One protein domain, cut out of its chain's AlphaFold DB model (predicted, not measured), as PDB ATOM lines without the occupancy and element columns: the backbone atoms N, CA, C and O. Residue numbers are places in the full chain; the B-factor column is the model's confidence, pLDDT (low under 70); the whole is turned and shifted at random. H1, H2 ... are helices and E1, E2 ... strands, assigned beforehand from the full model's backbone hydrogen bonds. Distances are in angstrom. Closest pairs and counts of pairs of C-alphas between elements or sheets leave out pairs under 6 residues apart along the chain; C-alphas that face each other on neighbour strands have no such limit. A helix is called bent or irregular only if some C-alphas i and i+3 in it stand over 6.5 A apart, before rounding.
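AT A GLANCE: This is residues 238 to 415 of the 887 residues of an uncharacterized protein of Elusimicrobia bacterium (UniProt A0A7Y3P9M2). What does the model look like? It has two lobes joined by a long bent strand hairpin: at one end the sheet E4 E5 E6 E7 crosses the sheet E1 E2 E3, with E7 beside E1 and E4 beside E3, and at the other end stands the sheet E8 E9 E10 E11 with H3. H2 spans between the lobes, over both E2 and E9. What is it made of? The printed part has 178 residues in a mixed class, with named elements in the order H1 E1 E2 E3 E4 E5 E6 E7 H2 E8 E9 E10 H3 E11, and each sheet is antiparallel in the order just named. How large is it? It is compact, with a radius of gyration of the C-alphas of 16.9 A and spans of 57 by 39 by 31 A.

HOW THE PARTS SIT: How are the sheets built? E4, residues 302 to 310, E5, 316 to 325, E6, 331 to 334, and E7, 345 to 348, form a meander, each strand the antiparallel neighbour of the one before, with N 305 and O 321 2.9 A apart, N 324 and O 332 2.8 A, and N 333 and O 346 2.8 A. E1, 246 to 251, E2, 258 to 269, and E3, 275 to 283, form another, with N 248 and O 261 3.0 A apart and N 264 and O 280 3.1 A. E8, 366 to 370, E9, 373 to 380, and E10, 386 to 391, form a third, with E11, 411 to 414, beside E10; N 368 and O 375 are 3.1 A apart, N 378 and O 388 3.0 A, and N 387 and O 413 2.9 A. Where do the first two sheets meet? The closest C-alphas of E1 and E7, Val 250 and Ala 345, are 5.4 A apart, and those of E3 and E4, Asp 283 and Gly 309, 5.0 A. Where are the helices? H2, residues 350 to 364, makes two layers, a helix on one face of a sheet, with E1 E2 E3 at a height of 5.5 A and with E8 E9 E10 E11 at 11.6 A; its residues 358 to 362 alone touch H3, residues 392 to 400, Ala 362 and Ile 395 having the closest C-alphas, 6.4 A apart. H1, residues 238 to 242, only grazes these two sheets. Every O i to N i+4 pair is within hydrogen-bond range in H1 and H2, and 3 of 5 in H3.

IN THESE COORDINATES: Where do the elements begin and end? C-alpha 238 of H1 is at (-20.163, 7.914, 3.306), and C-alpha 414 of E11 at (-28.047, -9.223, 8.610). Which are long? E2 measures 32.0 A from first to last C-alpha and bends by 59 degrees at residue 265; E5 measures 27.6 A, E4 25.8 A, E3 23.7 A, E9 21.3 A and H2 20.7 A.

THE WHOLE: Is it unbroken? The printed part has no cut, and the link E3 to E4, residues 284 to 301, is long. How confident is the model? The mean pLDDT of the printed part is 70.6, and 86 residues are under 70, among them 397 to 415.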
ATOM      1  N   GLN A 238     -20.856   7.841   4.591       73.12
ATOM      2  CA  GLN A 238     -20.163   7.914   3.306       73.12
ATOM      3  C   GLN A 238     -20.013   6.513   2.685       73.12
ATOM      4  O   GLN A 238     -20.439   6.298   1.552       73.12
ATOM      5  N   ASN A 239     -19.527   5.533   3.453       65.88
ATOM      6  CA  ASN A 239     -19.352   4.155   2.991       65.88
ATOM      7  C   ASN A 239     -20.716   3.504   2.674       65.88
ATOM      8  O   ASN A 239     -20.925   2.938   1.598       65.88
ATOM      9  N   LEU A 240     -21.682   3.603   3.592       69.38
ATOM     10  CA  LEU A 240     -22.980   2.939   3.461       69.38
ATOM     11  C   LEU A 240     -23.814   3.497   2.299       69.38
ATOM     12  O   LEU A 240     -24.428   2.709   1.574       69.38
ATOM     13  N   TYR A 241     -23.797   4.816   2.067       77.06
ATOM     14  CA  TYR A 241     -24.749   5.485   1.171       77.06
ATOM     15  C   TYR A 241     -24.141   6.299   0.020       77.06
ATOM     16  O   TYR A 241     -24.849   6.513  -0.958       77.06
ATOM     17  N   VAL A 242     -22.875   6.724   0.058       80.75
ATOM     18  CA  VAL A 242     -22.300   7.614  -0.979       80.75
ATOM     19  C   VAL A 242     -21.304   6.879  -1.876       80.75
ATOM     20  O   VAL A 242     -21.462   6.867  -3.095       80.75
ATOM     21  N   ASP A 243     -20.303   6.224  -1.297       81.69
ATOM     22  CA  ASP A 243     -19.284   5.505  -2.062       81.69
ATOM     23  C   ASP A 243     -19.884   4.261  -2.716       81.69
ATOM     24  O   ASP A 243     -20.709   3.580  -2.114       81.69
ATOM     25  N   GLY A 244     -19.513   3.963  -3.963       85.19
ATOM     26  CA  GLY A 244     -20.127   2.872  -4.728       85.19
ATOM     27  C   GLY A 244     -21.562   3.144  -5.213       85.19
ATOM     28  O   GLY A 244     -22.191   2.231  -5.745       85.19
ATOM     29  N   ALA A 245     -22.084   4.366  -5.047       88.75
ATOM     30  CA  ALA A 245     -23.368   4.806  -5.593       88.75
ATOM     31  C   ALA A 245     -23.202   5.710  -6.823       88.75
ATOM     32  O   ALA A 245     -22.199   6.411  -6.961       88.75
ATOM     33  N   VAL A 246     -24.244   5.786  -7.654       90.75
ATOM     34  CA  VAL A 246     -24.515   7.009  -8.421       90.75
ATOM     35  C   VAL A 246     -25.248   7.964  -7.482       90.75
ATOM     36  O   VAL A 246     -26.322   7.636  -6.978       90.75
ATOM     37  N   VAL A 247     -24.667   9.138  -7.229       89.12
ATOM     38  CA  VAL A 247     -25.266  10.176  -6.376       89.12
ATOM     39  C   VAL A 247     -25.655  11.373  -7.228       89.12
ATOM     40  O   VAL A 247     -24.817  11.933  -7.930       89.12
ATOM     41  N   ALA A 248     -26.923  11.771  -7.163       86.50
ATOM     42  CA  ALA A 248     -27.488  12.783  -8.052       86.50
ATOM     43  C   ALA A 248     -28.473  13.707  -7.326       86.50
ATOM     44  O   ALA A 248     -29.296  13.255  -6.532       86.50
ATOM     45  N   ASN A 249     -28.429  14.999  -7.650       83.94
ATOM     46  CA  ASN A 249     -29.448  15.959  -7.234       83.94
ATOM     47  C   ASN A 249     -30.611  15.916  -8.233       83.94
ATOM     48  O   ASN A 249     -30.412  16.134  -9.425       83.94
ATOM     49  N   VAL A 250     -31.824  15.647  -7.751       78.69
ATOM     50  CA  VAL A 250     -33.039  15.561  -8.567       78.69
ATOM     51  C   VAL A 250     -33.991  16.692  -8.173       78.69
ATOM     52  O   VAL A 250     -34.431  16.799  -7.025       78.69
ATOM     53  N   TYR A 251     -34.283  17.562  -9.134       71.38
ATOM     54  CA  TYR A 251     -35.023  18.810  -8.940       71.38
ATOM     55  C   TYR A 251     -36.521  18.620  -9.210       71.38
ATOM     56  O   TYR A 251     -36.923  17.664  -9.868       71.38
ATOM     57  N   ARG A 252     -37.355  19.537  -8.706       66.25
ATOM     58  CA  ARG A 252     -38.759  19.715  -9.121       66.25
ATOM     59  C   ARG A 252     -39.009  21.197  -9.360       66.25
ATOM     60  O   ARG A 252     -38.630  22.015  -8.523       66.25
ATOM     61  N   ASP A 253     -39.716  21.525 -10.437       55.28
ATOM     62  CA  ASP A 253     -40.145  22.884 -10.768       55.28
ATOM     63  C   ASP A 253     -40.742  23.628  -9.553       55.28
ATOM     64  O   ASP A 253     -41.862  23.360  -9.114       55.28
ATOM     65  N   LYS A 254     -39.989  24.618  -9.056       53.44
ATOM     66  CA  LYS A 254     -40.464  25.784  -8.284       53.44
ATOM     67  C   LYS A 254     -41.176  25.519  -6.941       53.44
ATOM     68  O   LYS A 254     -41.866  26.420  -6.474       53.44
ATOM     69  N   GLN A 255     -41.043  24.337  -6.322       53.81
ATOM     70  CA  GLN A 255     -41.792  24.015  -5.082       53.81
ATOM     71  C   GLN A 255     -41.032  23.292  -3.952       53.81
ATOM     72  O   GLN A 255     -41.368  23.518  -2.801       53.81
ATOM     73  N   ASP A 256     -40.054  22.423  -4.233       56.00
ATOM     74  CA  ASP A 256     -39.466  21.504  -3.223       56.00
ATOM     75  C   ASP A 256     -37.918  21.504  -3.202       56.00
ATOM     76  O   ASP A 256     -37.305  20.571  -2.683       56.00
ATOM     77  N   GLY A 257     -37.264  22.468  -3.858       67.12
ATOM     78  CA  GLY A 257     -35.806  22.453  -4.043       67.12
ATOM     79  C   GLY A 257     -35.287  21.215  -4.800       67.12
ATOM     80  O   GLY A 257     -35.989  20.623  -5.630       67.12
ATOM     81  N   TYR A 258     -34.037  20.836  -4.516       73.38
ATOM     82  CA  TYR A 258     -33.435  19.582  -4.977       73.38
ATOM     83  C   TYR A 258     -33.472  18.522  -3.874       73.38
ATOM     84  O   TYR A 258     -33.454  18.845  -2.690       73.38
ATOM     85  N   ARG A 259     -33.483  17.247  -4.267       79.81
ATOM     86  CA  ARG A 259     -33.256  16.116  -3.358       79.81
ATOM     87  C   ARG A 259     -32.046  15.328  -3.835       79.81
ATOM     88  O   ARG A 259     -31.946  15.016  -5.019       79.81
ATOM     89  N   LYS A 260     -31.106  15.054  -2.935       85.50
ATOM     90  CA  LYS A 260     -29.883  14.301  -3.217       85.50
ATOM     91  C   LYS A 260     -30.193  12.819  -3.048       85.50
ATOM     92  O   LYS A 260     -30.415  12.363  -1.934       85.50
ATOM     93  N   LEU A 261     -30.233  12.071  -4.143       87.62
ATOM     94  CA  LEU A 261     -30.485  10.634  -4.121       87.62
ATOM     95  C   LEU A 261     -29.178   9.853  -4.198       87.62
ATOM     96  O   LEU A 261     -28.276  10.216  -4.953       87.62
ATOM     97  N   SER A 262     -29.121   8.751  -3.459       89.56
ATOM     98  CA  SER A 262     -28.176   7.663  -3.676       89.56
ATOM     99  C   SER A 262     -28.874   6.546  -4.438       89.56
ATOM    100  O   SER A 262     -29.942   6.090  -4.029       89.56
ATOM    101  N   ILE A 263     -28.270   6.101  -5.538       91.31
ATOM    102  CA  ILE A 263     -28.667   4.899  -6.263       91.31
ATOM    103  C   ILE A 263     -27.522   3.885  -6.165       91.31
ATOM    104  O   ILE A 263     -26.419   4.144  -6.647       91.31
ATOM    105  N   LYS A 264     -27.786   2.716  -5.567       88.50
ATOM    106  CA  LYS A 264     -26.832   1.597  -5.442       88.50
ATOM    107  C   LYS A 264     -27.433   0.284  -5.934       88.50
ATOM    108  O   LYS A 264     -28.649   0.091  -5.921       88.50
ATOM    109  N   GLU A 265     -26.565  -0.661  -6.285       85.75
ATOM    110  CA  GLU A 265     -26.926  -2.079  -6.277       85.75
ATOM    111  C   GLU A 265     -26.871  -2.603  -4.829       85.75
ATOM    112  O   GLU A 265     -25.808  -2.649  -4.209       85.75
ATOM    113  N   TYR A 266     -28.025  -3.010  -4.303       81.62
ATOM    114  CA  TYR A 266     -28.169  -3.706  -3.027       81.62
ATOM    115  C   TYR A 266     -28.345  -5.202  -3.289       81.62
ATOM    116  O   TYR A 266     -29.097  -5.585  -4.183       81.62
ATOM    117  N   THR A 267     -27.738  -6.061  -2.474       79.94
ATOM    118  CA  THR A 267     -28.184  -7.455  -2.360       79.94
ATOM    119  C   THR A 267     -29.182  -7.562  -1.223       79.94
ATOM    120  O   THR A 267     -28.926  -7.086  -0.120       79.94
ATOM    121  N   VAL A 268     -30.302  -8.220  -1.493       71.44
ATOM    122  CA  VAL A 268     -31.287  -8.623  -0.488       71.44
ATOM    123  C   VAL A 268     -31.618 -10.097  -0.676       71.44
ATOM    124  O   VAL A 268     -31.422 -10.639  -1.763       71.44
ATOM    125  N   LYS A 269     -32.163 -10.728   0.364       65.00
ATOM    126  CA  LYS A 269     -32.873 -12.002   0.225       65.00
ATOM    127  C   LYS A 269     -34.195 -11.750  -0.525       65.00
ATOM    128  O   LYS A 269     -34.843 -10.718  -0.319       65.00
ATOM    129  N   ASP A 270     -34.563 -12.630  -1.451       62.22
ATOM    130  CA  ASP A 270     -35.913 -12.686  -2.021       62.22
ATOM    131  C   ASP A 270     -36.843 -13.553  -1.150       62.22
ATOM    132  O   ASP A 270     -36.438 -14.021  -0.090       62.22
ATOM    133  N   ALA A 271     -38.086 -13.768  -1.589       54.19
ATOM    134  CA  ALA A 271     -39.072 -14.598  -0.881       54.19
ATOM    135  C   ALA A 271     -38.821 -16.122  -1.000       54.19
ATOM    136  O   ALA A 271     -39.731 -16.918  -0.801       54.19
ATOM    137  N   ASN A 272     -37.607 -16.522  -1.387       49.56
ATOM    138  CA  ASN A 272     -37.096 -17.893  -1.373       49.56
ATOM    139  C   ASN A 272     -35.696 -17.931  -0.709       49.56
ATOM    140  O   ASN A 272     -34.896 -18.831  -0.980       49.56
ATOM    141  N   GLY A 273     -35.349 -16.897   0.071       52.91
ATOM    142  CA  GLY A 273     -34.033 -16.693   0.681       52.91
ATOM    143  C   GLY A 273     -32.904 -16.285  -0.283       52.91
ATOM    144  O   GLY A 273     -31.774 -16.083   0.167       52.91
ATOM    145  N   GLN A 274     -33.138 -16.165  -1.597       59.12
ATOM    146  CA  GLN A 274     -32.060 -16.016  -2.583       59.12
ATOM    147  C   GLN A 274     -31.426 -14.629  -2.566       59.12
ATOM    148  O   GLN A 274     -32.117 -13.613  -2.577       59.12
ATOM    149  N   LEU A 275     -30.091 -14.586  -2.626       65.75
ATOM    150  CA  LEU A 275     -29.323 -13.348  -2.727       65.75
ATOM    151  C   LEU A 275     -29.483 -12.717  -4.116       65.75
ATOM    152  O   LEU A 275     -28.709 -12.971  -5.043       65.75
ATOM    153  N   VAL A 276     -30.492 -11.860  -4.248       68.94
ATOM    154  CA  VAL A 276     -30.796 -11.117  -5.470       68.94
ATOM    155  C   VAL A 276     -30.246  -9.697  -5.392       68.94
ATOM    156  O   VAL A 276     -30.427  -8.983  -4.404       68.94
ATOM    157  N   SER A 277     -29.591  -9.260  -6.466       77.31
ATOM    158  CA  SER A 277     -29.276  -7.848  -6.670       77.31
ATOM    159  C   SER A 277     -30.537  -7.077  -7.062       77.31
ATOM    160  O   SER A 277     -31.233  -7.455  -8.005       77.31
ATOM    161  N   LYS A 278     -30.807  -5.969  -6.374       80.94
ATOM    162  CA  LYS A 278     -31.839  -4.982  -6.709       80.94
ATOM    163  C   LYS A 278     -31.205  -3.597  -6.751       80.94
ATOM    164  O   LYS A 278     -30.309  -3.295  -5.965       80.94
ATOM    165  N   ILE A 279     -31.691  -2.730  -7.632       84.75
ATOM    166  CA  ILE A 279     -31.309  -1.316  -7.594       84.75
ATOM    167  C   ILE A 279     -32.157  -0.648  -6.514       84.75
ATOM    168  O   ILE A 279     -33.384  -0.656  -6.603       84.75
ATOM    169  N   GLY A 280     -31.508  -0.123  -5.480       86.25
ATOM    170  CA  GLY A 280     -32.149   0.607  -4.389       86.25
ATOM    171  C   GLY A 280     -31.859   2.098  -4.499       86.25
ATOM    172  O   GLY A 280     -30.731   2.496  -4.796       86.25
ATOM    173  N   VAL A 281     -32.887   2.904  -4.254       86.44
ATOM    174  CA  VAL A 281     -32.827   4.365  -4.228       86.44
ATOM    175  C   VAL A 281     -33.106   4.840  -2.808       86.44
ATOM    176  O   VAL A 281     -34.142   4.506  -2.234       86.44
ATOM    177  N   VAL A 282     -32.189   5.623  -2.248       82.88
ATOM    178  CA  VAL A 282     -32.309   6.250  -0.924       82.88
ATOM    179  C   VAL A 282     -32.270   7.761  -1.106       82.88
ATOM    180  O   VAL A 282     -31.408   8.275  -1.822       82.88
ATOM    181  N   ASP A 283     -33.177   8.486  -0.457       81.69
ATOM    182  CA  ASP A 283     -33.041   9.934  -0.318       81.69
ATOM    183  C   ASP A 283     -32.004  10.227   0.773       81.69
ATOM    184  O   ASP A 283     -32.185   9.856   1.932       81.69
ATOM    185  N   ILE A 284     -30.893  10.846   0.375       79.31
ATOM    186  CA  ILE A 284     -29.750  11.190   1.226       79.31
ATOM    187  C   ILE A 284     -29.580  12.712   1.360       79.31
ATOM    188  O   ILE A 284     -28.474  13.200   1.608       79.31
ATOM    189  N   THR A 285     -30.660  13.474   1.145       80.69
ATOM    190  CA  THR A 285     -30.671  14.941   1.294       80.69
ATOM    191  C   THR A 285     -30.372  15.356   2.732       80.69
ATOM    192  O   THR A 285     -29.622  16.305   2.939       80.69
ATOM    193  N   ASP A 286     -30.903  14.607   3.700       71.00
ATOM    194  CA  ASP A 286     -30.619  14.751   5.125       71.00
ATOM    195  C   ASP A 286     -29.905  13.484   5.648       71.00
ATOM    196  O   ASP A 286     -30.546  12.440   5.792       71.00
ATOM    197  N   PRO A 287     -28.590  13.543   5.937       67.62
ATOM    198  CA  PRO A 287     -27.832  12.426   6.501       67.62
ATOM    199  C   PRO A 287     -28.280  11.944   7.890       67.62
ATOM    200  O   PRO A 287     -27.899  10.838   8.274       67.62
ATOM    201  N   ALA A 288     -29.046  12.736   8.651       59.50
ATOM    202  CA  ALA A 288     -29.577  12.331   9.954       59.50
ATOM    203  C   ALA A 288     -30.848  11.473   9.821       59.50
ATOM    204  O   ALA A 288     -31.045  10.536  10.598       59.50
ATOM    205  N   HIS A 289     -31.677  11.745   8.809       61.00
ATOM    206  CA  HIS A 289     -32.970  11.093   8.588       61.00
ATOM    207  C   HIS A 289     -32.961  10.254   7.302       61.00
ATOM    208  O   HIS A 289     -33.566  10.600   6.283       61.00
ATOM    209  N   ILE A 290     -32.255   9.122   7.367       62.94
ATOM    210  CA  ILE A 290     -32.137   8.150   6.274       62.94
ATOM    211  C   ILE A 290     -33.135   7.006   6.451       62.94
ATOM    212  O   ILE A 290     -33.133   6.308   7.466       62.94
ATOM    213  N   TYR A 291     -33.960   6.792   5.427       65.38
ATOM    214  CA  TYR A 291     -35.037   5.803   5.422       65.38
ATOM    215  C   TYR A 291     -34.698   4.583   4.551       65.38
ATOM    216  O   TYR A 291     -33.688   4.543   3.846       65.38
ATOM    217  N   ALA A 292     -35.547   3.554   4.615       63.34
ATOM    218  CA  ALA A 292     -35.358   2.314   3.870       63.34
ATOM    219  C   ALA A 292     -35.289   2.541   2.338       63.34
ATOM    220  O   ALA A 292     -36.063   3.339   1.803       63.34
ATOM    221  N   PRO A 293     -34.403   1.823   1.612       69.25
ATOM    222  CA  PRO A 293     -34.255   1.968   0.167       69.25
ATOM    223  C   PRO A 293     -35.523   1.556  -0.586       69.25
ATOM    224  O   PRO A 293     -36.045   0.455  -0.408       69.25
ATOM    225  N   ALA A 294     -35.964   2.413  -1.503       77.75
ATOM    226  CA  ALA A 294     -36.991   2.078  -2.477       77.75
ATOM    227  C   ALA A 294     -36.369   1.253  -3.610       77.75
ATOM    228  O   ALA A 294     -35.479   1.730  -4.319       77.75
ATOM    229  N   PHE A 295     -36.821   0.013  -3.798       81.19
ATOM    230  CA  PHE A 295     -36.302  -0.849  -4.859       81.19
ATOM    231  C   PHE A 295     -36.974  -0.566  -6.204       81.19
ATOM    232  O   PHE A 295     -38.199  -0.542  -6.314       81.19
ATOM    233  N   VAL A 296     -36.158  -0.391  -7.241       76.00
ATOM    234  CA  VAL A 296     -36.602  -0.191  -8.623       76.00
ATOM    235  C   VAL A 296     -37.182  -1.496  -9.185       76.00
ATOM    236  O   VAL A 296     -36.453  -2.489  -9.269       76.00
ATOM    237  N   PRO A 297     -38.447  -1.515  -9.649       65.56
ATOM    238  CA  PRO A 297     -38.946  -2.607 -10.473       65.56
ATOM    239  C   PRO A 297     -38.355  -2.479 -11.884       65.56
ATOM    240  O   PRO A 297     -38.636  -1.513 -12.597       65.56
ATOM    241  N   ILE A 298     -37.535  -3.449 -12.300       60.19
ATOM    242  CA  ILE A 298     -36.903  -3.473 -13.632       60.19
ATOM    243  C   ILE A 298     -37.913  -3.994 -14.669       60.19
ATOM    244  O   ILE A 298     -37.781  -5.082 -15.223       60.19
ATOM    245  N   ASN A 299     -38.947  -3.190 -14.910       59.16
ATOM    246  CA  ASN A 299     -39.959  -3.415 -15.936       59.16
ATOM    247  C   ASN A 299     -39.628  -2.563 -17.171       59.16
ATOM    248  O   ASN A 299     -39.222  -1.408 -17.045       59.16
ATOM    249  N   THR A 300     -39.838  -3.095 -18.374       56.00
ATOM    250  CA  THR A 300     -39.600  -2.361 -19.627       56.00
ATOM    251  C   THR A 300     -40.654  -1.270 -19.840       56.00
ATOM    252  O   THR A 300     -41.761  -1.562 -20.296       56.00
ATOM    253  N   GLY A 301     -40.323  -0.014 -19.530       68.56
ATOM    254  CA  GLY A 301     -41.186   1.136 -19.812       68.56
ATOM    255  C   GLY A 301     -40.952   2.334 -18.891       68.56
ATOM    256  O   GLY A 301     -39.859   2.528 -18.355       68.56
ATOM    257  N   LYS A 302     -42.012   3.134 -18.716       79.25
ATOM    258  CA  LYS A 302     -42.099   4.213 -17.725       79.25
ATOM    259  C   LYS A 302     -42.958   3.760 -16.542       79.25
ATOM    260  O   LYS A 302     -44.033   3.200 -16.740       79.25
ATOM    261  N   THR A 303     -42.494   4.023 -15.327       82.75
ATOM    262  CA  THR A 303     -43.168   3.697 -14.063       82.75
ATOM    263  C   THR A 303     -42.932   4.806 -13.031       82.75
ATOM    264  O   THR A 303     -42.220   5.774 -13.304       82.75
ATOM    265  N   THR A 304     -43.509   4.672 -11.840       81.69
ATOM    266  CA  THR A 304     -43.285   5.572 -10.702       81.69
ATOM    267  C   THR A 304     -42.798   4.760  -9.507       81.69
ATOM    268  O   THR A 304     -43.382   3.724  -9.197       81.69
ATOM    269  N   ILE A 305     -41.760   5.238  -8.820       82.75
ATOM    270  CA  ILE A 305     -41.325   4.707  -7.519       82.75
ATOM    271  C   ILE A 305     -41.590   5.734  -6.414       82.75
ATOM    272  O   ILE A 305     -41.508   6.941  -6.652       82.75
ATOM    273  N   SER A 306     -41.887   5.265  -5.204       81.81
ATOM    274  CA  SER A 306     -42.004   6.097  -4.002       81.81
ATOM    275  C   SER A 306     -40.740   5.937  -3.161       81.81
ATOM    276  O   SER A 306     -40.447   4.834  -2.711       81.81
ATOM    277  N   VAL A 307     -39.991   7.022  -2.962       78.81
ATOM    278  CA  VAL A 307     -38.802   7.071  -2.095       78.81
ATOM    279  C   VAL A 307     -39.167   7.828  -0.820       78.81
ATOM    280  O   VAL A 307     -39.823   8.869  -0.890       78.81
ATOM    281  N   TYR A 308     -38.744   7.322   0.334       74.31
ATOM    282  CA  TYR A 308     -38.888   8.004   1.621       74.31
ATOM    283  C   TYR A 308     -37.638   8.841   1.908       74.31
ATOM    284  O   TYR A 308     -36.520   8.387   1.664       74.31
ATOM    285  N   GLY A 309     -37.827  10.051   2.427       65.94
ATOM    286  CA  GLY A 309     -36.754  10.960   2.832       65.94
ATOM    287  C   GLY A 309     -37.192  11.861   3.984       65.94
ATOM    288  O   GLY A 309     -38.376  11.905   4.308       65.94
ATOM    289  N   GLY A 310     -36.252  12.587   4.594       58.56
ATOM    290  CA  GLY A 310     -36.559  13.495   5.706       58.56
ATOM    291  C   GLY A 310     -37.175  14.820   5.254       58.56
ATOM    292  O   GLY A 310     -36.839  15.338   4.180       58.56
ATOM    293  N   GLN A 311     -38.059  15.375   6.079       61.12
ATOM    294  CA  GLN A 311     -38.241  16.825   6.198       61.12
ATOM    295  C   GLN A 311     -37.294  17.388   7.265       61.12
ATOM    296  O   GLN A 311     -36.835  16.649   8.132       61.12
ATOM    297  N   ASP A 312     -37.113  18.708   7.277       53.88
ATOM    298  CA  ASP A 312     -36.352  19.434   8.308       53.88
ATOM    299  C   ASP A 312     -36.948  19.267   9.729       53.88
ATOM    300  O   ASP A 312     -36.293  19.546  10.729       53.88
ATOM    301  N   SER A 313     -38.189  18.772   9.823       53.56
ATOM    302  CA  SER A 313     -38.894  18.373  11.051       53.56
ATOM    303  C   SER A 313     -38.597  16.939  11.528       53.56
ATOM    304  O   SER A 313     -39.173  16.498  12.520       53.56
ATOM    305  N   GLY A 314     -37.773  16.169  10.806       49.59
ATOM    306  CA  GLY A 314     -37.513  14.743  11.063       49.59
ATOM    307  C   GLY A 314     -38.653  13.790  10.666       49.59
ATOM    308  O   GLY A 314     -38.521  12.570  10.790       49.59
ATOM    309  N   ALA A 315     -39.776  14.317  10.164       52.84
ATOM    310  CA  ALA A 315     -40.905  13.506   9.717       52.84
ATOM    311  C   ALA A 315     -40.592  12.766   8.393       52.84
ATOM    312  O   ALA A 315     -40.023  13.369   7.473       52.84
ATOM    313  N   PRO A 316     -40.982  11.480   8.254       59.28
ATOM    314  CA  PRO A 316     -40.833  10.735   7.008       59.28
ATOM    315  C   PRO A 316     -41.754  11.302   5.929       59.28
ATOM    316  O   PRO A 316     -42.975  11.285   6.084       59.28
ATOM    317  N   ILE A 317     -41.195  11.727   4.795       69.19
ATOM    318  CA  ILE A 317     -41.989  12.198   3.661       69.19
ATOM    319  C   ILE A 317     -41.802  11.334   2.415       69.19
ATOM    320  O   ILE A 317     -40.709  11.170   1.872       69.19
ATOM    321  N   THR A 318     -42.917  10.784   1.937       78.69
ATOM    322  CA  THR A 318     -42.978  10.017   0.693       78.69
ATOM    323  C   THR A 318     -42.871  10.967  -0.498       78.69
ATOM    324  O   THR A 318     -43.665  11.901  -0.654       78.69
ATOM    325  N   ARG A 319     -41.895  10.731  -1.376       79.88
ATOM    326  CA  ARG A 319     -41.702  11.475  -2.624       79.88
ATOM    327  C   ARG A 319     -41.717  10.510  -3.805       79.88
ATOM    328  O   ARG A 319     -40.936   9.568  -3.873       79.88
ATOM    329  N   ASN A 320     -42.625  10.759  -4.744       84.50
ATOM    330  CA  ASN A 320     -42.739   9.971  -5.966       84.50
ATOM    331  C   ASN A 320     -41.747  10.475  -7.023       84.50
ATOM    332  O   ASN A 320     -41.583  11.686  -7.188       84.50
ATOM    333  N   TYR A 321     -41.141   9.542  -7.753       84.94
ATOM    334  CA  TYR A 321     -40.189   9.775  -8.836       84.94
ATOM    335  C   TYR A 321     -40.597   8.957 -10.064       84.94
ATOM    336  O   TYR A 321     -40.930   7.779  -9.948       84.94
ATOM    337  N   GLU A 322     -40.575   9.577 -11.241       86.50
ATOM    338  CA  GLU A 322     -40.815   8.904 -12.515       86.50
ATOM    339  C   GLU A 322     -39.530   8.207 -12.970       86.50
ATOM    340  O   GLU A 322     -38.490   8.848 -13.140       86.50
ATOM    341  N   LEU A 323     -39.610   6.898 -13.187       85.44
ATOM    342  CA  LEU A 323     -38.518   6.073 -13.684       85.44
ATOM    343  C   LEU A 323     -38.811   5.652 -15.125       85.44
ATOM    344  O   LEU A 323     -39.897   5.162 -15.422       85.44
ATOM    345  N   THR A 324     -37.842   5.830 -16.017       86.25
ATOM    346  CA  THR A 324     -37.936   5.451 -17.434       86.25
ATOM    347  C   THR A 324     -36.720   4.619 -17.823       86.25
ATOM    348  O   THR A 324     -35.587   5.052 -17.609       86.25
ATOM    349  N   VAL A 325     -36.950   3.440 -18.402       84.31
ATOM    350  CA  VAL A 325     -35.888   2.576 -18.941       84.31
ATOM    351  C   VAL A 325     -35.716   2.853 -20.436       84.31
ATOM    352  O   VAL A 325     -36.665   2.719 -21.207       84.31
ATOM    353  N   GLY A 326     -34.512   3.261 -20.840       81.56
ATOM    354  CA  GLY A 326     -34.129   3.470 -22.235       81.56
ATOM    355  C   GLY A 326     -33.906   2.159 -22.996       81.56
ATOM    356  O   GLY A 326     -33.674   1.104 -22.405       81.56
ATOM    357  N   ALA A 327     -33.950   2.223 -24.330       79.19
ATOM    358  CA  ALA A 327     -33.728   1.064 -25.207       79.19
ATOM    359  C   ALA A 327     -32.281   0.520 -25.168       79.19
ATOM    360  O   ALA A 327     -32.020  -0.591 -25.616       79.19
ATOM    361  N   ASP A 328     -31.357   1.309 -24.624       78.06
ATOM    362  CA  ASP A 328     -29.960   0.991 -24.321       78.06
ATOM    363  C   ASP A 328     -29.762   0.350 -22.930       78.06
ATOM    364  O   ASP A 328     -28.654  -0.060 -22.589       78.06
ATOM    365  N   GLY A 329     -30.820   0.270 -22.115       75.81
ATOM    366  CA  GLY A 329     -30.752  -0.159 -20.717       75.81
ATOM    367  C   GLY A 329     -30.363   0.948 -19.727       75.81
ATOM    368  O   GLY A 329     -30.220   0.658 -18.537       75.81
ATOM    369  N   THR A 330     -30.220   2.204 -20.170       86.81
ATOM    370  CA  THR A 330     -30.021   3.347 -19.267       86.81
ATOM    371  C   THR A 330     -31.313   3.628 -18.509       86.81
ATOM    372  O   THR A 330     -32.374   3.829 -19.101       86.81
ATOM    373  N   ILE A 331     -31.235   3.688 -17.184       86.38
ATOM    374  CA  ILE A 331     -32.362   4.013 -16.317       86.38
ATOM    375  C   ILE A 331     -32.277   5.501 -15.970       86.38
ATOM    376  O   ILE A 331     -31.261   5.982 -15.472       86.38
ATOM    377  N   THR A 332     -33.351   6.238 -16.252       88.38
ATOM    378  CA  THR A 332     -33.497   7.657 -15.907       88.38
ATOM    379  C   THR A 332     -34.539   7.806 -14.801       88.38
ATOM    380  O   THR A 332     -35.654   7.309 -14.947       88.38
ATOM    381  N   LEU A 333     -34.192   8.505 -13.720       87.12
ATOM    382  CA  LEU A 333     -35.053   8.782 -12.572       87.12
ATOM    383  C   LEU A 333     -35.205  10.300 -12.384       87.12
ATOM    384  O   LEU A 333     -34.245  10.992 -12.050       87.12
ATOM    385  N   ALA A 334     -36.416  10.814 -12.590       85.75
ATOM    386  CA  ALA A 334     -36.763  12.233 -12.485       85.75
ATOM    387  C   ALA A 334     -37.884  12.446 -11.457       85.75
ATOM    388  O   ALA A 334     -38.577  11.502 -11.079       85.75
ATOM    389  N   ARG A 335     -38.136  13.686 -11.019       79.94
ATOM    390  CA  ARG A 335     -39.385  13.995 -10.294       79.94
ATOM    391  C   ARG A 335     -40.528  14.235 -11.295       79.94
ATOM    392  O   ARG A 335     -40.268  14.759 -12.382       79.94
ATOM    393  N   PRO A 336     -41.787  13.888 -10.959       72.44
ATOM    394  CA  PRO A 336     -42.923  14.102 -11.847       72.44
ATOM    395  C   PRO A 336     -43.043  15.561 -12.291       72.44
ATOM    396  O   PRO A 336     -42.946  16.472 -11.467       72.44
ATOM    397  N   LYS A 337     -43.333  15.759 -13.582       67.38
ATOM    398  CA  LYS A 337     -43.521  17.068 -14.245       67.38
ATOM    399  C   LYS A 337     -42.275  17.961 -14.373       67.38
ATOM    400  O   LYS A 337     -42.431  19.094 -14.817       67.38
ATOM    401  N   THR A 338     -41.076  17.485 -14.036       63.72
ATOM    402  CA  THR A 338     -39.846  18.273 -14.249       63.72
ATOM    403  C   THR A 338     -39.491  18.315 -15.737       63.72
ATOM    404  O   THR A 338     -39.595  17.295 -16.417       63.72
ATOM    405  N   GLN A 339     -39.100  19.478 -16.261       55.28
ATOM    406  CA  GLN A 339     -38.828  19.644 -17.697       55.28
ATOM    407  C   GLN A 339     -37.421  19.169 -18.105       55.28
ATOM    408  O   GLN A 339     -36.462  19.262 -17.328       55.28
ATOM    409  N   ASP A 340     -37.297  18.691 -19.349       48.62
ATOM    410  CA  ASP A 340     -36.011  18.339 -19.959       48.62
ATOM    411  C   ASP A 340     -35.069  19.553 -20.023       48.62
ATOM    412  O   ASP A 340     -35.485  20.691 -20.238       48.62
ATOM    413  N   GLY A 341     -33.773  19.302 -19.829       48.31
ATOM    414  CA  GLY A 341     -32.723  20.326 -19.847       48.31
ATOM    415  C   GLY A 341     -32.495  21.068 -18.523       48.31
ATOM    416  O   GLY A 341     -31.425  21.643 -18.349       48.31
ATOM    417  N   GLN A 342     -33.411  21.006 -17.548       50.84
ATOM    418  CA  GLN A 342     -33.273  21.707 -16.256       50.84
ATOM    419  C   GLN A 342     -32.484  20.914 -15.186       50.84
ATOM    420  O   GLN A 342     -32.846  20.918 -14.012       50.84
ATOM    421  N   GLY A 343     -31.418  20.200 -15.581       52.50
ATOM    422  CA  GLY A 343     -30.529  19.471 -14.650       52.50
ATOM    423  C   GLY A 343     -31.226  18.402 -13.793       52.50
ATOM    424  O   GLY A 343     -30.812  18.127 -12.672       52.50
ATOM    425  N   SER A 344     -32.329  17.847 -14.291       59.09
ATOM    426  CA  SER A 344     -33.484  17.448 -13.481       59.09
ATOM    427  C   SER A 344     -33.633  15.951 -13.180       59.09
ATOM    428  O   SER A 344     -34.562  15.576 -12.462       59.09
ATOM    429  N   ALA A 345     -32.757  15.088 -13.706       74.62
ATOM    430  CA  ALA A 345     -32.906  13.634 -13.625       74.62
ATOM    431  C   ALA A 345     -31.576  12.905 -13.385       74.62
ATOM    432  O   ALA A 345     -30.586  13.156 -14.074       74.62
ATOM    433  N   ALA A 346     -31.583  11.942 -12.462       84.56
ATOM    434  CA  ALA A 346     -30.490  10.996 -12.285       84.56
ATOM    435  C   ALA A 346     -30.491   9.982 -13.439       84.56
ATOM    436  O   ALA A 346     -31.550   9.481 -13.820       84.56
ATOM    437  N   LYS A 347     -29.316   9.654 -13.979       88.31
ATOM    438  CA  LYS A 347     -29.140   8.606 -14.995       88.31
ATOM    439  C   LYS A 347     -28.094   7.615 -14.518       88.31
ATOM    440  O   LYS A 347     -27.081   8.036 -13.970       88.31
ATOM    441  N   PHE A 348     -28.370   6.329 -14.694       88.88
ATOM    442  CA  PHE A 348     -27.491   5.236 -14.282       88.88
ATOM    443  C   PHE A 348     -27.773   3.972 -15.101       88.88
ATOM    444  O   PHE A 348     -28.852   3.824 -15.678       88.88
ATOM    445  N   SER A 349     -26.843   3.018 -15.112       85.19
ATOM    446  CA  SER A 349     -27.079   1.670 -15.661       85.19
ATOM    447  C   SER A 349     -26.814   0.557 -14.632       85.19
ATOM    448  O   SER A 349     -26.004   0.736 -13.722       85.19
ATOM    449  N   PRO A 350     -27.427  -0.638 -14.769       81.62
ATOM    450  CA  PRO A 350     -27.115  -1.775 -13.894       81.62
ATOM    451  C   PRO A 350     -25.628  -2.181 -13.925       81.62
ATOM    452  O   PRO A 350     -25.069  -2.569 -12.903       81.62
ATOM    453  N   SER A 351     -24.975  -2.051 -15.088       78.75
ATOM    454  CA  SER A 351     -23.550  -2.368 -15.281       78.75
ATOM    455  C   SER A 351     -22.627  -1.386 -14.547       78.75
ATOM    456  O   SER A 351     -21.653  -1.781 -13.905       78.75
ATOM    457  N   GLU A 352     -22.969  -0.099 -14.589       85.44
ATOM    458  CA  GLU A 352     -22.291   0.967 -13.852       85.44
ATOM    459  C   GLU A 352     -22.415   0.764 -12.338       85.44
ATOM    460  O   GLU A 352     -21.400   0.769 -11.647       85.44
ATOM    461  N   LEU A 353     -23.621   0.492 -11.827       85.88
ATOM    462  CA  LEU A 353     -23.845   0.250 -10.397       85.88
ATOM    463  C   LEU A 353     -23.078  -0.980  -9.885       85.88
ATOM    464  O   LEU A 353     -22.425  -0.897  -8.844       85.88
ATOM    465  N   ALA A 354     -23.077  -2.089 -10.633       79.62
ATOM    466  CA  ALA A 354     -22.266  -3.266 -10.304       79.62
ATOM    467  C   ALA A 354     -20.755  -2.952 -10.320       79.62
ATOM    468  O   ALA A 354     -20.005  -3.413  -9.458       79.62
ATOM    469  N   THR A 355     -20.298  -2.116 -11.258       80.88
ATOM    470  CA  THR A 355     -18.895  -1.676 -11.347       80.88
ATOM    471  C   THR A 355     -18.505  -0.766 -10.177       80.88
ATOM    472  O   THR A 355     -17.443  -0.954  -9.583       80.88
ATOM    473  N   LEU A 356     -19.364   0.185  -9.802       86.06
ATOM    474  CA  LEU A 356     -19.168   1.084  -8.662       86.06
ATOM    475  C   LEU A 356     -19.130   0.309  -7.338       86.06
ATOM    476  O   LEU A 356     -18.205   0.505  -6.546       86.06
ATOM    477  N   ARG A 357     -20.055  -0.636  -7.137       84.88
ATOM    478  CA  ARG A 357     -20.061  -1.545  -5.984       84.88
ATOM    479  C   ARG A 357     -18.790  -2.391  -5.928       84.88
ATOM    480  O   ARG A 357     -18.124  -2.416  -4.900       84.88
ATOM    481  N   ALA A 358     -18.397  -3.031  -7.030       78.06
ATOM    482  CA  ALA A 358     -17.175  -3.835  -7.089       78.06
ATOM    483  C   ALA A 358     -15.896  -3.015  -6.836       78.06
ATOM    484  O   ALA A 358     -14.949  -3.507  -6.214       78.06
ATOM    485  N   ASN A 359     -15.864  -1.760  -7.295       81.25
ATOM    486  CA  ASN A 359     -14.805  -0.815  -6.955       81.25
ATOM    487  C   ASN A 359     -14.779  -0.544  -5.448       81.25
ATOM    488  O   ASN A 359     -13.715  -0.691  -4.852       81.25
ATOM    489  N   GLN A 360     -15.932  -0.264  -4.831       84.38
ATOM    490  CA  GLN A 360     -16.044  -0.057  -3.387       84.38
ATOM    491  C   GLN A 360     -15.559  -1.272  -2.577       84.38
ATOM    492  O   GLN A 360     -14.763  -1.115  -1.656       84.38
ATOM    493  N   VAL A 361     -15.969  -2.493  -2.945       80.31
ATOM    494  CA  VAL A 361     -15.510  -3.730  -2.281       80.31
ATOM    495  C   VAL A 361     -13.981  -3.854  -2.321       80.31
ATOM    496  O   VAL A 361     -13.376  -4.231  -1.325       80.31
ATOM    497  N   ALA A 362     -13.341  -3.506  -3.441       75.62
ATOM    498  CA  ALA A 362     -11.890  -3.635  -3.592       75.62
ATOM    499  C   ALA A 362     -11.075  -2.539  -2.880       75.62
ATOM    500  O   ALA A 362      -9.939  -2.798  -2.490       75.62
ATOM    501  N   THR A 363     -11.611  -1.320  -2.744       75.06
ATOM    502  CA  THR A 363     -10.892  -0.179  -2.141       75.06
ATOM    503  C   THR A 363     -11.222   0.051  -0.671       75.06
ATOM    504  O   THR A 363     -10.394   0.603   0.050       75.06
ATOM    505  N   GLN A 364     -12.413  -0.356  -0.225       69.62
ATOM    506  CA  GLN A 364     -12.922  -0.125   1.130       69.62
ATOM    507  C   GLN A 364     -13.309  -1.408   1.863       69.62
ATOM    508  O   GLN A 364     -13.473  -1.364   3.077       69.62
ATOM    509  N   GLY A 365     -13.471  -2.538   1.168       65.44
ATOM    510  CA  GLY A 365     -13.809  -3.804   1.811       65.44
ATOM    511  C   GLY A 365     -12.729  -4.222   2.806       65.44
ATOM    512  O   GLY A 365     -11.559  -4.385   2.450       65.44
ATOM    513  N   GLY A 366     -13.134  -4.430   4.057       64.38
ATOM    514  CA  GLY A 366     -12.283  -5.063   5.060       64.38
ATOM    515  C   GLY A 366     -12.044  -6.530   4.710       64.38
ATOM    516  O   GLY A 366     -12.737  -7.078   3.855       64.38
ATOM    517  N   GLN A 367     -11.065  -7.184   5.330       68.88
ATOM    518  CA  GLN A 367     -10.707  -8.564   4.979       68.88
ATOM    519  C   GLN A 367     -10.899  -9.504   6.164       68.88
ATOM    520  O   GLN A 367     -10.367  -9.269   7.246       68.88
ATOM    521  N   VAL A 368     -11.631 -10.593   5.930       56.78
ATOM    522  CA  VAL A 368     -11.853 -11.675   6.897       56.78
ATOM    523  C   VAL A 368     -11.446 -13.012   6.280       56.78
ATOM    524  O   VAL A 368     -11.500 -13.188   5.062       56.78
ATOM    525  N   SER A 369     -11.044 -13.963   7.120       55.09
ATOM    526  CA  SER A 369     -10.873 -15.366   6.739       55.09
ATOM    527  C   SER A 369     -11.936 -16.197   7.448       55.09
ATOM    528  O   SER A 369     -12.082 -16.076   8.662       55.09
ATOM    529  N   ILE A 370     -12.672 -17.014   6.694       50.75
ATOM    530  CA  ILE A 370     -13.674 -17.962   7.202       50.75
ATOM    531  C   ILE A 370     -13.327 -19.321   6.589       50.75
ATOM    532  O   ILE A 370     -13.152 -19.417   5.374       50.75
ATOM    533  N   ASP A 371     -13.135 -20.344   7.425       53.38
ATOM    534  CA  ASP A 371     -12.708 -21.700   7.031       53.38
ATOM    535  C   ASP A 371     -11.475 -21.746   6.101       53.38
ATOM    536  O   ASP A 371     -11.348 -22.580   5.203       53.38
ATOM    537  N   GLY A 372     -10.537 -20.814   6.311       52.06
ATOM    538  CA  GLY A 372      -9.317 -20.675   5.507       52.06
ATOM    539  C   GLY A 372      -9.512 -20.008   4.139       52.06
ATOM    540  O   GLY A 372      -8.556 -19.920   3.369       52.06
ATOM    541  N   LYS A 373     -10.718 -19.520   3.827       52.56
ATOM    542  CA  LYS A 373     -11.026 -18.755   2.615       52.56
ATOM    543  C   LYS A 373     -11.169 -17.266   2.937       52.56
ATOM    544  O   LYS A 373     -11.914 -16.878   3.833       52.56
ATOM    545  N   SER A 374     -10.459 -16.426   2.185       69.31
ATOM    546  CA  SER A 374     -10.489 -14.970   2.357       69.31
ATOM    547  C   SER A 374     -11.672 -14.324   1.636       69.31
ATOM    548  O   SER A 374     -11.919 -14.594   0.457       69.31
ATOM    549  N   TYR A 375     -12.338 -13.399   2.323       69.19
ATOM    550  CA  TYR A 375     -13.427 -12.587   1.792       69.19
ATOM    551  C   TYR A 375     -13.145 -11.100   2.000       69.19
ATOM    552  O   TYR A 375     -12.609 -10.701   3.038       69.19
ATOM    553  N   TYR A 376     -13.563 -10.279   1.037       75.88
ATOM    554  CA  TYR A 376     -13.806  -8.861   1.275       75.88
ATOM    555  C   TYR A 376     -15.181  -8.682   1.920       75.88
ATOM    556  O   TYR A 376     -16.171  -9.237   1.441       75.88
ATOM    557  N   VAL A 377     -15.243  -7.885   2.982       67.25
ATOM    558  CA  VAL A 377     -16.455  -7.578   3.742       67.25
ATOM    559  C   VAL A 377     -16.819  -6.115   3.515       67.25
ATOM    560  O   VAL A 377     -16.057  -5.220   3.887       67.25
ATOM    561  N   LEU A 378     -17.983  -5.868   2.913       72.69
ATOM    562  CA  LEU A 378     -18.511  -4.521   2.681       72.69
ATOM    563  C   LEU A 378     -19.817  -4.322   3.458       72.69
ATOM    564  O   LEU A 378     -20.747  -5.116   3.321       72.69
ATOM    565  N   GLY A 379     -19.900  -3.250   4.245       69.19
ATOM    566  CA  GLY A 379     -21.146  -2.836   4.891       69.19
ATOM    567  C   GLY A 379     -22.143  -2.272   3.875       69.19
ATOM    568  O   GLY A 379     -21.791  -1.432   3.047       69.19
ATOM    569  N   GLN A 380     -23.394  -2.713   3.952       70.06
ATOM    570  CA  GLN A 380     -24.506  -2.244   3.132       70.06
ATOM    571  C   GLN A 380     -25.507  -1.480   4.007       70.06
ATOM    572  O   GLN A 380     -25.926  -1.966   5.061       70.06
ATOM    573  N   GLY A 381     -25.894  -0.279   3.564       57.09
ATOM    574  CA  GLY A 381     -26.933   0.518   4.224       57.09
ATOM    575  C   GLY A 381     -28.327  -0.115   4.124       57.09
ATOM    576  O   GLY A 381     -28.538  -1.086   3.397       57.09
ATOM    577  N   GLY A 382     -29.300   0.465   4.824       50.81
ATOM    578  CA  GLY A 382     -30.677  -0.033   4.886       50.81
ATOM    579  C   GLY A 382     -31.125  -0.394   6.303       50.81
ATOM    580  O   GLY A 382     -30.375  -0.244   7.263       50.81
ATOM    581  N   ALA A 383     -32.368  -0.863   6.418       45.91
ATOM    582  CA  ALA A 383     -33.136  -0.893   7.665       45.91
ATOM    583  C   ALA A 383     -32.482  -1.608   8.865       45.91
ATOM    584  O   ALA A 383     -32.664  -1.173   9.993       45.91
ATOM    585  N   THR A 384     -31.738  -2.693   8.645       43.78
ATOM    586  CA  THR A 384     -31.063  -3.460   9.712       43.78
ATOM    587  C   THR A 384     -29.548  -3.269   9.742       43.78
ATOM    588  O   THR A 384     -28.889  -3.784  10.641       43.78
ATOM    589  N   GLY A 385     -28.981  -2.624   8.716       52.38
ATOM    590  CA  GLY A 385     -27.607  -2.882   8.290       52.38
ATOM    591  C   GLY A 385     -27.385  -4.338   7.845       52.38
ATOM    592  O   GLY A 385     -28.125  -5.257   8.211       52.38
ATOM    593  N   SER A 386     -26.365  -4.558   7.020       61.88
ATOM    594  CA  SER A 386     -25.874  -5.904   6.693       61.88
ATOM    595  C   SER A 386     -24.416  -5.858   6.234       61.88
ATOM    596  O   SER A 386     -23.954  -4.835   5.725       61.88
ATOM    597  N   TYR A 387     -23.689  -6.962   6.402       68.00
ATOM    598  CA  TYR A 387     -22.350  -7.142   5.840       68.00
ATOM    599  C   TYR A 387     -22.394  -8.143   4.687       68.00
ATOM    600  O   TYR A 387     -22.933  -9.242   4.812       68.00
ATOM    601  N   LEU A 388     -21.819  -7.745   3.558       74.25
ATOM    602  CA  LEU A 388     -21.740  -8.504   2.317       74.25
ATOM    603  C   LEU A 388     -20.359  -9.154   2.202       74.25
ATOM    604  O   LEU A 388     -19.349  -8.447   2.238       74.25
ATOM    605  N   PHE A 389     -20.309 -10.471   2.011       74.00
ATOM    606  CA  PHE A 389     -19.063 -11.234   1.926       74.00
ATOM    607  C   PHE A 389     -18.780 -11.603   0.471       74.00
ATOM    608  O   PHE A 389     -19.454 -12.455  -0.107       74.00
ATOM    609  N   PHE A 390     -17.778 -10.972  -0.134       78.62
ATOM    610  CA  PHE A 390     -17.346 -11.224  -1.508       78.62
ATOM    611  C   PHE A 390     -16.080 -12.074  -1.513       78.62
ATOM    612  O   PHE A 390     -15.148 -11.800  -0.762       78.62
ATOM    613  N   ASP A 391     -16.016 -13.090  -2.372       77.56
ATOM    614  CA  ASP A 391     -14.808 -13.902  -2.542       77.56
ATOM    615  C   ASP A 391     -13.630 -13.014  -2.973       77.56
ATOM    616  O   ASP A 391     -13.696 -12.346  -4.013       77.56
ATOM    617  N   LYS A 392     -12.546 -13.004  -2.182       77.56
ATOM    618  CA  LYS A 392     -11.391 -12.142  -2.457       77.56
ATOM    619  C   LYS A 392     -10.801 -12.412  -3.844       77.56
ATOM    620  O   LYS A 392     -10.439 -11.472  -4.548       77.56
ATOM    621  N   SER A 393     -10.764 -13.678  -4.263       74.75
ATOM    622  CA  SER A 393     -10.179 -14.085  -5.545       74.75
ATOM    623  C   SER A 393     -10.968 -13.563  -6.750       74.75
ATOM    624  O   SER A 393     -10.364 -13.169  -7.748       74.75
ATOM    625  N   LEU A 394     -12.300 -13.481  -6.645       69.94
ATOM    626  CA  LEU A 394     -13.156 -12.925  -7.697       69.94
ATOM    627  C   LEU A 394     -12.995 -11.402  -7.799       69.94
ATOM    628  O   LEU A 394     -12.864 -10.867  -8.899       69.94
ATOM    629  N   ILE A 395     -12.957 -10.705  -6.658       72.19
ATOM    630  CA  ILE A 395     -12.785  -9.244  -6.610       72.19
ATOM    631  C   ILE A 395     -11.405  -8.826  -7.133       72.19
ATOM    632  O   ILE A 395     -11.334  -7.921  -7.966       72.19
ATOM    633  N   ASP A 396     -10.333  -9.507  -6.708       72.50
ATOM    634  CA  ASP A 396      -8.965  -9.271  -7.189       72.50
ATOM    635  C   ASP A 396      -8.867  -9.488  -8.712       72.50
ATOM    636  O   ASP A 396      -8.265  -8.685  -9.431       72.50
ATOM    637  N   ALA A 397      -9.516 -10.539  -9.232       63.06
ATOM    638  CA  ALA A 397      -9.508 -10.871 -10.657       63.06
ATOM    639  C   ALA A 397     -10.162  -9.802 -11.558       63.06
ATOM    640  O   ALA A 397      -9.874  -9.772 -12.760       63.06
ATOM    641  N   ARG A 398     -10.969  -8.874 -11.012       66.44
ATOM    642  CA  ARG A 398     -11.502  -7.723 -11.771       66.44
ATOM    643  C   ARG A 398     -10.383  -6.903 -12.418       66.44
ATOM    644  O   ARG A 398     -10.531  -6.483 -13.564       66.44
ATOM    645  N   GLY A 399      -9.251  -6.729 -11.728       54.00
ATOM    646  CA  GLY A 399      -8.096  -5.977 -12.239       54.00
ATOM    647  C   GLY A 399      -7.488  -6.558 -13.523       54.00
ATOM    648  O   GLY A 399      -6.848  -5.831 -14.276       54.00
ATOM    649  N   ASN A 400      -7.749  -7.838 -13.809       54.31
ATOM    650  CA  ASN A 400      -7.280  -8.550 -14.999       54.31
ATOM    651  C   ASN A 400      -8.362  -8.674 -16.096       54.31
ATOM    652  O   ASN A 400      -8.243  -9.517 -16.982       54.31
ATOM    653  N   GLY A 401      -9.429  -7.865 -16.037       48.19
ATOM    654  CA  GLY A 401     -10.525  -7.873 -17.017       48.19
ATOM    655  C   GLY A 401     -11.716  -8.773 -16.660       48.19
ATOM    656  O   GLY A 401     -12.530  -9.080 -17.529       48.19
ATOM    657  N   GLY A 402     -11.840  -9.204 -15.399       51.88
ATOM    658  CA  GLY A 402     -13.010  -9.950 -14.923       51.88
ATOM    659  C   GLY A 402     -14.310  -9.136 -15.012       51.88
ATOM    660  O   GLY A 402     -14.348  -7.972 -14.619       51.88
ATOM    661  N   ASN A 403     -15.389  -9.756 -15.507       52.81
ATOM    662  CA  ASN A 403     -16.696  -9.113 -15.689       52.81
ATOM    663  C   ASN A 403     -17.315  -8.682 -14.335       52.81
ATOM    664  O   ASN A 403     -17.604  -9.561 -13.517       52.81
ATOM    665  N   PRO A 404     -17.604  -7.381 -14.108       50.72
ATOM    666  CA  PRO A 404     -18.199  -6.895 -12.859       50.72
ATOM    667  C   PRO A 404     -19.525  -7.565 -12.470       50.72
ATOM    668  O   PRO A 404     -19.798  -7.727 -11.287       50.72
ATOM    669  N   LEU A 405     -20.321  -8.032 -13.440       50.25
ATOM    670  CA  LEU A 405     -21.617  -8.688 -13.197       50.25
ATOM    671  C   LEU A 405     -21.503 -10.073 -12.523       50.25
ATOM    672  O   LEU A 405     -22.510 -10.633 -12.078       50.25
ATOM    673  N   LEU A 406     -20.288 -10.631 -12.450       52.09
ATOM    674  CA  LEU A 406     -19.976 -11.868 -11.726       52.09
ATOM    675  C   LEU A 406     -19.571 -11.614 -10.264       52.09
ATOM    676  O   LEU A 406     -19.461 -12.560  -9.487       52.09
ATOM    677  N   LEU A 407     -19.370 -10.354  -9.864       63.84
ATOM    678  CA  LEU A 407     -18.858  -9.966  -8.546       63.84
ATOM    679  C   LEU A 407     -19.989  -9.845  -7.521       63.84
ATOM    680  O   LEU A 407     -20.199  -8.803  -6.904       63.84
ATOM    681  N   ARG A 408     -20.739 -10.936  -7.364       69.38
ATOM    682  CA  ARG A 408     -21.828 -11.060  -6.390       69.38
ATOM    683  C   ARG A 408     -21.273 -11.427  -5.006       69.38
ATOM    684  O   ARG A 408     -20.251 -12.114  -4.934       69.38
ATOM    685  N   PRO A 409     -21.930 -11.017  -3.909       69.94
ATOM    686  CA  PRO A 409     -21.601 -11.541  -2.591       69.94
ATOM    687  C   PRO A 409     -21.934 -13.039  -2.530       69.94
ATOM    688  O   PRO A 409     -22.966 -13.475  -3.037       69.94
ATOM    689  N   ALA A 410     -21.060 -13.817  -1.897       66.94
ATOM    690  CA  ALA A 410     -21.273 -15.233  -1.610       66.94
ATOM    691  C   ALA A 410     -22.178 -15.443  -0.382       66.94
ATOM    692  O   ALA A 410     -22.866 -16.456  -0.300       66.94
ATOM    693  N   ALA A 411     -22.190 -14.484   0.552       63.66
ATOM    694  CA  ALA A 411     -23.058 -14.479   1.727       63.66
ATOM    695  C   ALA A 411     -23.437 -13.047   2.148       63.66
ATOM    696  O   ALA A 411     -22.767 -12.073   1.784       63.66
ATOM    697  N   ILE A 412     -24.493 -12.940   2.955       65.19
ATOM    698  CA  ILE A 412     -24.906 -11.725   3.664       65.19
ATOM    699  C   ILE A 412     -25.124 -12.076   5.141       65.19
ATOM    700  O   ILE A 412     -25.697 -13.123   5.437       65.19
ATOM    701  N   ALA A 413     -24.668 -11.220   6.054       59.81
ATOM    702  CA  ALA A 413     -25.023 -11.288   7.469       59.81
ATOM    703  C   ALA A 413     -25.849 -10.050   7.827       59.81
ATOM    704  O   ALA A 413     -25.372  -8.920   7.686       59.81
ATOM    705  N   ASP A 414     -27.084 -10.268   8.269       55.41
ATOM    706  CA  ASP A 414     -28.047  -9.223   8.610       55.41
ATOM    707  C   ASP A 414     -28.077  -9.020  10.134       55.41
ATOM    708  O   ASP A 414     -27.932  -9.978  10.889       55.41
ATOM    709  N   GLY A 415     -28.260  -7.783  10.610       48.81
ATOM    710  CA  GLY A 415     -28.428  -7.517  12.051       48.81
ATOM    711  C   GLY A 415     -27.208  -7.841  12.929       48.81
ATOM    712  O   GLY A 415     -27.364  -8.132  14.112       48.81
TER     713      GLY A 415